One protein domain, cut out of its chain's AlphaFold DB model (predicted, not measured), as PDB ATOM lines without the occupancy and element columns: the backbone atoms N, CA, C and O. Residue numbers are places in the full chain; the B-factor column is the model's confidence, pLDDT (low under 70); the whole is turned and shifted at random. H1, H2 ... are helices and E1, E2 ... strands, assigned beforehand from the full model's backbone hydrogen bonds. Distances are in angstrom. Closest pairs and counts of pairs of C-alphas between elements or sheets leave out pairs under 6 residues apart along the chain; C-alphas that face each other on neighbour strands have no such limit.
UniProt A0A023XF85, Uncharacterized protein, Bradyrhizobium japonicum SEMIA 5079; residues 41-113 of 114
ATOM      1  N   GLY A  41     141.152 113.676  88.249       80.69
ATOM      2  CA  GLY A  41     142.600 113.585  88.054       80.69
ATOM      3  C   GLY A  41     143.407 114.082  89.257       80.69
ATOM      4  O   GLY A  41     144.372 113.432  89.654       80.69
ATOM      5  N   ALA A  42     142.996 115.184  89.891       82.94
ATOM      6  CA  ALA A  42     143.662 115.690  91.091       82.94
ATOM      7  C   ALA A  42     143.467 114.734  92.278       82.94
ATOM      8  O   ALA A  42     144.414 114.442  93.011       82.94
ATOM      9  N   SER A  43     142.261 114.180  92.430       79.25
ATOM     10  CA  SER A  43     141.982 113.175  93.458       79.25
ATOM     11  C   SER A  43     142.711 111.852  93.194       79.25
ATOM     12  O   SER A  43     143.191 111.227  94.139       79.25
ATOM     13  N   ALA A  44     142.878 111.452  91.928       84.69
ATOM     14  CA  ALA A  44     143.688 110.298  91.545       84.69
ATOM     15  C   ALA A  44     145.166 110.486  91.904       84.69
ATOM     16  O   ALA A  44     145.786 109.598  92.477       84.69
ATOM     17  N   LEU A  45     145.733 111.658  91.616       89.00
ATOM     18  CA  LEU A  45     147.120 111.972  91.963       89.00
ATOM     19  C   LEU A  45     147.331 111.966  93.481       89.00
ATOM     20  O   LEU A  45     148.270 111.336  93.967       89.00
ATOM     21  N   GLY A  46     146.426 112.600  94.235       85.88
ATOM     22  CA  GLY A  46     146.476 112.598  95.698       85.88
ATOM     23  C   GLY A  46     146.400 111.182  96.274       85.88
ATOM     24  O   GLY A  46     147.221 110.800  97.107       85.88
ATOM     25  N   GLY A  47     145.469 110.372  95.769       81.50
ATOM     26  CA  GLY A  47     145.335 108.974  96.156       81.50
ATOM     27  C   GLY A  47     146.559 108.129  95.797       81.50
ATOM     28  O   GLY A  47     146.979 107.296  96.598       81.50
ATOM     29  N   ALA A  48     147.181 108.363  94.639       88.06
ATOM     30  CA  ALA A  48     148.365 107.630  94.202       88.06
ATOM     31  C   ALA A  48     149.598 107.952  95.050       88.06
ATOM     32  O   ALA A  48     150.367 107.054  95.389       88.06
ATOM     33  N   ILE A  49     149.774 109.214  95.444       92.19
ATOM     34  CA  ILE A  49     150.876 109.612  96.323       92.19
ATOM     35  C   ILE A  49     150.701 108.968  97.701       92.19
ATOM     36  O   ILE A  49     151.610 108.297  98.185       92.19
ATOM     37  N   VAL A  50     149.521 109.119  98.314       91.38
ATOM     38  CA  VAL A  50     149.252 108.567  99.651       91.38
ATOM     39  C   VAL A  50     149.335 107.043  99.636       91.38
ATOM     40  O   VAL A  50     150.025 106.451 100.465       91.38
ATOM     41  N   GLY A  51     148.681 106.403  98.667       82.06
ATOM     42  CA  GLY A  51     148.688 104.955  98.519       82.06
ATOM     43  C   GLY A  51     150.078 104.405  98.217       82.06
ATOM     44  O   GLY A  51     150.448 103.369  98.760       82.06
ATOM     45  N   GLY A  52     150.882 105.103  97.412       87.62
ATOM     46  CA  GLY A  52     152.234 104.665  97.076       87.62
ATOM     47  C   GLY A  52     153.218 104.798  98.229       87.62
ATOM     48  O   GLY A  52     153.988 103.876  98.490       87.62
ATOM     49  N   VAL A  53     153.153 105.900  98.978       94.31
ATOM     50  CA  VAL A  53     153.963 106.066 100.192       94.31
ATOM     51  C   VAL A  53     153.579 105.006 101.222       94.31
ATOM     52  O   VAL A  53     154.448 104.302 101.729       94.31
ATOM     53  N   LEU A  54     152.282 104.831 101.489       91.50
ATOM     54  CA  LEU A  54     151.810 103.863 102.476       91.50
ATOM     55  C   LEU A  54     152.115 102.417 102.054       91.50
ATOM     56  O   LEU A  54     152.598 101.627 102.861       91.50
ATOM     57  N   GLY A  55     151.904 102.080 100.781       81.38
ATOM     58  CA  GLY A  55     152.201 100.761 100.228       81.38
ATOM     59  C   GLY A  55     153.691 100.424 100.265       81.38
ATOM     60  O   GLY A  55     154.048  99.297 100.600       81.38
ATOM     61  N   GLY A  56     154.563 101.401  99.999       87.88
ATOM     62  CA  GLY A  56     156.013 101.235 100.106       87.88
ATOM     63  C   GLY A  56     156.496 101.082 101.547       87.88
ATOM     64  O   GLY A  56     157.354 100.244 101.816       87.88
ATOM     65  N   LEU A  57     155.920 101.847 102.481       92.44
ATOM     66  CA  LEU A  57     156.236 101.749 103.909       92.44
ATOM     67  C   LEU A  57     155.794 100.408 104.505       92.44
ATOM     68  O   LEU A  57     156.534  99.819 105.288       92.44
ATOM     69  N   ILE A  58     154.609  99.915 104.130       94.38
ATOM     70  CA  ILE A  58     154.075  98.646 104.643       94.38
ATOM     71  C   ILE A  58     154.793  97.445 104.013       94.38
ATOM     72  O   ILE A  58     155.081  96.477 104.712       94.38
ATOM     73  N   SER A  59     155.084  97.474 102.707       88.19
ATOM     74  CA  SER A  59     155.709  96.330 102.026       88.19
ATOM     75  C   SER A  59     157.238  96.300 102.124       88.19
ATOM     76  O   SER A  59     157.844  95.262 101.850       88.19
ATOM     77  N   GLY A  60     157.874  97.435 102.435       91.19
ATOM     78  CA  GLY A  60     159.329  97.593 102.435       91.19
ATOM     79  C   GLY A  60     159.974  97.531 101.046       91.19
ATOM     80  O   GLY A  60     161.187  97.352 100.946       91.19
ATOM     81  N   ASN A  61     159.197  97.636  99.961       91.38
ATOM     82  CA  ASN A  61     159.715  97.531  98.596       91.38
ATOM     83  C   ASN A  61     158.993  98.444  97.590       91.38
ATOM     84  O   ASN A  61     157.842  98.846  97.769       91.38
ATOM     85  N   ALA A  62     159.679  98.732  96.480       89.88
ATOM     86  CA  ALA A  62     159.158  99.579  95.406       89.88
ATOM     87  C   ALA A  62     157.906  98.992  94.728       89.88
ATOM     88  O   ALA A  62     157.049  99.742  94.265       89.88
ATOM     89  N   SER A  63     157.758  97.664  94.706       89.94
ATOM     90  CA  SER A  63     156.586  97.001  94.122       89.94
ATOM     91  C   SER A  63     155.309  97.271  94.923       89.94
ATOM     92  O   SER A  63     154.257  97.505  94.334       89.94
ATOM     93  N   GLY A  64     155.391  97.306  96.255       79.12
ATOM     94  CA  GLY A  64     154.268  97.680  97.116       79.12
ATOM     95  C   GLY A  64     153.964  99.172  97.057       79.12
ATOM     96  O   GLY A  64     152.797  99.543  97.129       79.12
ATOM     97  N   ALA A  65     154.969 100.019  96.809       86.94
ATOM     98  CA  ALA A  65     154.737 101.428  96.499       86.94
ATOM     99  C   ALA A  65     154.003 101.610  95.161       86.94
ATOM    100  O   ALA A  65     153.040 102.365  95.078       86.94
ATOM    101  N   ALA A  66     154.388 100.878  94.116       88.44
ATOM    102  CA  ALA A  66     153.697 100.931  92.829       88.44
ATOM    103  C   ALA A  66     152.259 100.394  92.933       88.44
ATOM    104  O   ALA A  66     151.320 101.047  92.479       88.44
ATOM    105  N   ALA A  67     152.065  99.245  93.587       88.06
ATOM    106  CA  ALA A  67     150.738  98.673  93.811       88.06
ATOM    107  C   ALA A  67     149.856  99.605  94.656       88.06
ATOM    108  O   ALA A  67     148.709  99.868  94.297       88.06
ATOM    109  N   GLY A  68     150.406 100.163  95.736       75.94
ATOM    110  CA  GLY A  68     149.723 101.131  96.583       75.94
ATOM    111  C   GLY A  68     149.359 102.414  95.837       75.94
ATOM    112  O   GLY A  68     148.261 102.928  96.026       75.94
ATOM    113  N   ALA A  69     150.217 102.898  94.936       87.56
ATOM    114  CA  ALA A  69     149.934 104.074  94.119       87.56
ATOM    115  C   ALA A  69     148.815 103.823  93.102       87.56
ATOM    116  O   ALA A  69     147.951 104.673  92.912       87.56
ATOM    117  N   VAL A  70     148.784 102.647  92.475       89.62
ATOM    118  CA  VAL A  70     147.707 102.284  91.542       89.62
ATOM    119  C   VAL A  70     146.376 102.151  92.281       89.62
ATOM    120  O   VAL A  70     145.375 102.722  91.849       89.62
ATOM    121  N   ILE A  71     146.363 101.447  93.415       87.88
ATOM    122  CA  ILE A  71     145.149 101.245  94.216       87.88
ATOM    123  C   ILE A  71     144.665 102.578  94.786       87.88
ATOM    124  O   ILE A  71     143.517 102.961  94.575       87.88
ATOM    125  N   GLY A  72     145.550 103.323  95.449       78.88
ATOM    126  CA  GLY A  72     145.228 104.625  96.019       78.88
ATOM    127  C   GLY A  72     144.793 105.627  94.954       78.88
ATOM    128  O   GLY A  72     143.836 106.363  95.171       78.88
ATOM    129  N   GLY A  73     145.425 105.619  93.778       82.62
ATOM    130  CA  GLY A  73     145.058 106.492  92.668       82.62
ATOM    131  C   GLY A  73     143.701 106.159  92.061       82.62
ATOM    132  O   GLY A  73     142.909 107.064  91.810       82.62
ATOM    133  N   ALA A  74     143.375 104.875  91.904       86.81
ATOM    134  CA  ALA A  74     142.048 104.452  91.467       86.81
ATOM    135  C   ALA A  74     140.967 104.841  92.490       86.81
ATOM    136  O   ALA A  74     139.952 105.429  92.119       86.81
ATOM    137  N   THR A  75     141.192 104.588  93.784       85.06
ATOM    138  CA  THR A  75     140.259 104.987  94.851       85.06
ATOM    139  C   THR A  75     140.091 106.505  94.911       85.06
ATOM    140  O   THR A  75     138.967 106.994  95.006       85.06
ATOM    141  N   GLY A  76     141.188 107.255  94.792       72.25
ATOM    142  CA  GLY A  76     141.180 108.712  94.731       72.25
ATOM    143  C   GLY A  76     140.405 109.242  93.524       72.25
ATOM    144  O   GLY A  76     139.582 110.137  93.679       72.25
ATOM    145  N   ALA A  77     140.572 108.642  92.343       80.12
ATOM    146  CA  ALA A  77     139.819 109.007  91.144       80.12
ATOM    147  C   ALA A  77     138.311 108.790  91.321       80.12
ATOM    148  O   ALA A  77     137.519 109.644  90.935       80.12
ATOM    149  N   ILE A  78     137.909 107.669  91.931       80.31
ATOM    150  CA  ILE A  78     136.498 107.353  92.199       80.31
ATOM    151  C   ILE A  78     135.922 108.322  93.239       80.31
ATOM    152  O   ILE A  78     134.813 108.825  93.069       80.31
ATOM    153  N   ALA A  79     136.673 108.642  94.294       75.06
ATOM    154  CA  ALA A  79     136.272 109.632  95.292       75.06
ATOM    155  C   ALA A  79     136.122 111.040  94.681       75.06
ATOM    156  O   ALA A  79     135.140 111.728  94.948       75.06
ATOM    157  N   GLY A  80     137.039 111.447  93.799       65.12
ATOM    158  CA  GLY A  80     136.950 112.719  93.075       65.12
ATOM    159  C   GLY A  80     135.790 112.746  92.083       65.12
ATOM    160  O   GLY A  80     135.001 113.686  92.066       65.12
ATOM    161  N   ALA A  81     135.616 111.670  91.315       65.19
ATOM    162  CA  ALA A  81     134.508 111.529  90.381       65.19
ATOM    163  C   ALA A  81     133.157 111.515  91.103       65.19
ATOM    164  O   ALA A  81     132.214 112.122  90.613       65.19
ATOM    165  N   THR A  82     133.043 110.880  92.273       64.88
ATOM    166  CA  THR A  82     131.807 110.903  93.076       64.88
ATOM    167  C   THR A  82     131.567 112.264  93.717       64.88
ATOM    168  O   THR A  82     130.420 112.694  93.764       64.88
ATOM    169  N   ALA A  83     132.605 112.990  94.135       59.06
ATOM    170  CA  ALA A  83     132.467 114.375  94.584       59.06
ATOM    171  C   ALA A  83     131.996 115.309  93.450       59.06
ATOM    172  O   ALA A  83     131.164 116.179  93.687       59.06
ATOM    173  N   ALA A  84     132.446 115.082  92.213       58.41
ATOM    174  CA  ALA A  84     131.964 115.800  91.030       58.41
ATOM    175  C   ALA A  84     130.565 115.352  90.577       58.41
ATOM    176  O   ALA A  84     129.779 116.150  90.075       58.41
ATOM    177  N   SER A  85     130.254 114.067  90.758       52.28
ATOM    178  CA  SER A  85     129.026 113.422  90.281       52.28
ATOM    179  C   SER A  85     127.933 113.346  91.339       52.28
ATOM    180  O   SER A  85     126.974 112.624  91.111       52.28
ATOM    181  N   ARG A  86     128.051 114.034  92.484       56.09
ATOM    182  CA  ARG A  86     126.940 114.271  93.425       56.09
ATOM    183  C   ARG A  86     126.155 115.481  92.905       56.09
ATOM    184  O   ARG A  86     126.404 116.609  93.330       56.09
ATOM    185  N   PRO A  87     125.240 115.300  91.936       57.00
ATOM    186  CA  PRO A  87     124.695 116.376  91.138       57.00
ATOM    187  C   PRO A  87     123.430 116.826  91.855       57.00
ATOM    188  O   PRO A  87     122.345 116.292  91.641       57.00
ATOM    189  N   GLY A  88     123.585 117.745  92.795       59.78
ATOM    190  CA  GLY A  88     122.428 118.312  93.465       59.78
ATOM    191  C   GLY A  88     122.736 118.832  94.843       59.78
ATOM    192  O   GLY A  88     122.325 119.937  95.128       59.78
ATOM    193  N   TYR A  89     123.461 118.095  95.678       62.44
ATOM    194  CA  TYR A  89     123.613 118.462  97.085       62.44
ATOM    195  C   TYR A  89     124.911 119.238  97.339       62.44
ATOM    196  O   TYR A  89     125.995 118.746  97.032       62.44
ATOM    197  N   TYR A  90     124.810 120.437  97.909       66.50
ATOM    198  CA  TYR A  90     125.949 121.264  98.321       66.50
ATOM    199  C   TYR A  90     125.730 121.859  99.707       66.50
ATOM    200  O   TYR A  90     124.635 122.289 100.068       66.50
ATOM    201  N   LEU A  91     126.818 121.894 100.473       64.62
ATOM    202  CA  LEU A  91     126.895 122.530 101.781       64.62
ATOM    203  C   LEU A  91     127.314 123.991 101.614       64.62
ATOM    204  O   LEU A  91     128.394 124.271 101.097       64.62
ATOM    205  N   ALA A  92     126.483 124.914 102.091       60.78
ATOM    206  CA  ALA A  92     126.788 126.339 102.164       60.78
ATOM    207  C   ALA A  92     126.440 126.873 103.561       60.78
ATOM    208  O   ALA A  92     125.338 126.649 104.056       60.78
ATOM    209  N   GLN A  93     127.402 127.529 104.226       61.59
ATOM    210  CA  GLN A  93     127.258 128.084 105.587       61.59
ATOM    211  C   GLN A  93     126.596 127.128 106.608       61.59
ATOM    212  O   GLN A  93     125.789 127.546 107.431       61.59
ATOM    213  N   GLY A  94     126.926 125.832 106.553       67.75
ATOM    214  CA  GLY A  94     126.381 124.819 107.470       67.75
ATOM    215  C   GLY A  94     124.989 124.284 107.111       67.75
ATOM    216  O   GLY A  94     124.504 123.387 107.793       67.75
ATOM    217  N   ASN A  95     124.380 124.768 106.024       66.69
ATOM    218  CA  ASN A  95     123.097 124.294 105.511       66.69
ATOM    219  C   ASN A  95     123.285 123.474 104.228       66.69
ATOM    220  O   ASN A  95     124.135 123.786 103.390       66.69
ATOM    221  N   CYS A  96     122.487 122.415 104.085       75.31
ATOM    222  CA  CYS A  96     122.469 121.568 102.896       75.31
ATOM    223  C   CYS A  96     121.471 122.123 101.878       75.31
ATOM    224  O   CYS A  96     120.358 122.499 102.240       75.31
ATOM    225  N   TYR A  97     121.845 122.160 100.604       72.56
ATOM    226  CA  TYR A  97     120.981 122.627  99.527       72.56
ATOM    227  C   TYR A  97     121.001 121.651  98.354       72.56
ATOM    228  O   TYR A  97     122.056 121.127  98.023       72.56
ATOM    229  N   TYR A  98     119.846 121.434  97.726       69.38
ATOM    230  CA  TYR A  98     119.655 120.589  96.555       69.38
ATOM    231  C   TYR A  98     119.400 121.410  95.280       69.38
ATOM    232  O   TYR A  98     118.590 122.341  95.294       69.38
ATOM    233  N   ARG A  99     120.039 121.033  94.166       67.69
ATOM    234  CA  ARG A  99     119.822 121.587  92.823       67.69
ATOM    235  C   ARG A  99     118.826 120.737  92.087       67.69
ATOM    236  O   ARG A  99     119.129 119.608  91.702       67.69
ATOM    237  N   TYR A 100     117.677 121.318  91.800       62.31
ATOM    238  CA  TYR A 100     116.779 120.720  90.835       62.31
ATOM    239  C   TYR A 100     117.342 120.849  89.411       62.31
ATOM    240  O   TYR A 100     118.035 121.823  89.101       62.31
ATOM    241  N   PRO A 101     116.992 119.922  88.500       63.25
ATOM    242  CA  PRO A 101     117.312 120.025  87.073       63.25
ATOM    243  C   PRO A 101     116.785 121.309  86.415       63.25
ATOM    244  O   PRO A 101     117.308 121.739  85.393       63.25
ATOM    245  N   SER A 102     115.774 121.943  87.018       61.50
ATOM    246  CA  SER A 102     115.241 123.258  86.641       61.50
ATOM    247  C   SER A 102     116.166 124.432  86.997       61.50
ATOM    248  O   SER A 102     115.838 125.575  86.696       61.50
ATOM    249  N   GLY A 103     117.303 124.177  87.653       62.91
ATOM    250  CA  GLY A 103     118.240 125.199  88.119       62.91
ATOM    251  C   GLY A 103     117.851 125.853  89.446       62.91
ATOM    252  O   GLY A 103     118.545 126.761  89.891       62.91
ATOM    253  N   GLN A 104     116.773 125.399  90.089       63.31
ATOM    254  CA  GLN A 104     116.285 125.937  91.356       63.31
ATOM    255  C   GLN A 104     116.994 125.272  92.548       63.31
ATOM    256  O   GLN A 104     117.190 124.056  92.562       63.31
ATOM    257  N   TYR A 105     117.384 126.077  93.537       60.72
ATOM    258  CA  TYR A 105     118.137 125.654  94.719       60.72
ATOM    259  C   TYR A 105     117.175 125.628  95.912       60.72
ATOM    260  O   TYR A 105     116.597 126.659  96.247       60.72
ATOM    261  N   VAL A 106     116.985 124.471  96.544       67.69
ATOM    262  CA  VAL A 106     116.155 124.339  97.757       67.69
ATOM    263  C   VAL A 106     117.012 123.898  98.929       67.69
ATOM    264  O   VAL A 106     117.964 123.151  98.733       67.69
ATOM    265  N   GLN A 107     116.700 124.336 100.146       65.88
ATOM    266  CA  GLN A 107     117.348 123.778 101.331       65.88
ATOM    267  C   GLN A 107     116.908 122.313 101.477       65.88
ATOM    268  O   GLN A 107     115.714 122.020 101.488       65.88
ATOM    269  N   ALA A 108     117.874 121.405 101.524       68.44
ATOM    270  CA  ALA A 108     117.653 119.988 101.749       68.44
ATOM    271  C   ALA A 108     117.946 119.635 103.205       68.44
ATOM    272  O   ALA A 108     118.606 120.385 103.927       68.44
ATOM    273  N   ASP A 109     117.466 118.467 103.625       69.19
ATOM    274  CA  ASP A 109     117.770 117.947 104.950       69.19
ATOM    275  C   ASP A 109     119.300 117.883 105.150       69.19
ATOM    276  O   ASP A 109     120.006 117.389 104.261       69.19
ATOM    277  N   PRO A 110     119.842 118.360 106.287       62.47
ATOM    278  CA  PRO A 110     121.279 118.357 106.551       62.47
ATOM    279  C   PRO A 110     121.931 116.984 106.364       62.47
ATOM    280  O   PRO A 110     123.093 116.911 105.975       62.47
ATOM    281  N   ARG A 111     121.188 115.891 106.584       67.31
ATOM    282  CA  ARG A 111     121.678 114.512 106.436       67.31
ATOM    283  C   ARG A 111     121.874 114.088 104.983       67.31
ATOM    284  O   ARG A 111     122.543 113.096 104.747       67.31
ATOM    285  N   ALA A 112     121.309 114.811 104.017       64.38
ATOM    286  CA  ALA A 112     121.493 114.520 102.597       64.38
ATOM    287  C   ALA A 112     122.863 114.980 102.066       64.38
ATOM    288  O   ALA A 112     123.283 114.546 100.995       64.38
ATOM    289  N   CYS A 113     123.561 115.850 102.806       66.25
ATOM    290  CA  CYS A 113     124.879 116.357 102.433       66.25
ATOM    291  C   CYS A 113     126.065 115.643 103.114       66.25
ATOM    292  O   CYS A 113     127.204 115.929 102.734       66.25
TER     293      CYS A 113
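Overview. This is residues 41 to 113 of the 114 residues of an uncharacterized protein of Bradyrhizobium japonicum SEMIA 5079 (UniProt A0A023XF85). A small antiparallel sheet of three strands makes a head at one end of a rod, and a long helical hairpin, H1 and H2, makes the rest of its length. The far end of H2 leads to the head through residues 85 to 88, and neither helix packs on the sheet. The printed part has 73 residues, with two named helices and then three named strands, H1, H2, E1, E2, E3; the sheet's order is E1 - E2 - E3, antiparallel, and the class is mixed, helices and strands. The whole is extended, with a radius of gyration of the C-alphas of 17.4 A and spans of 52 by 21 by 15 A.

Arrangement. E1, residues 89 to 92, E2, residues 95 to 99, and E3, residues 105 to 108, form a meander, each strand the antiparallel neighbour of the one before. E1 and E2 are a hairpin at 140 degrees, with N 90 and O 97 within hydrogen-bond range at 2.8 A. E2 and E3 are a hairpin at 132 degrees, with N 98 and O 106 within hydrogen-bond range at 2.7 A. H1, residues 41 to 59, and H2, residues 62 to 84, are not on the sheet. They touch as a helical hairpin, running opposite ways at a shallow tilt of 32 degrees; their closest C-alphas, of Gly 52 and Ala 69, are 3.8 A apart. In H1 and H2 every O i to N i+4 pair is within hydrogen-bond range.

Along the chain. E2 measures 13.4 A from first to last C-alpha, E1 9.9 A and E3 9.0 A, ending at C-alpha 108 (117.653, 119.988, 101.749). H2 measures 32.0 A, from C-alpha 62 (159.158, 99.579, 95.406). H1 measures 25.8 A, from C-alpha 41 (142.600, 113.585, 88.054).

Size, cuts and confidence. The two C-alphas farthest apart, of Gly 60 and Ser 102, are 53.4 A apart. The printed part has no cut, and the four links between its elements are tight. In this predicted model, residues 80 to 95 and 98 to 113 have pLDDT under 70.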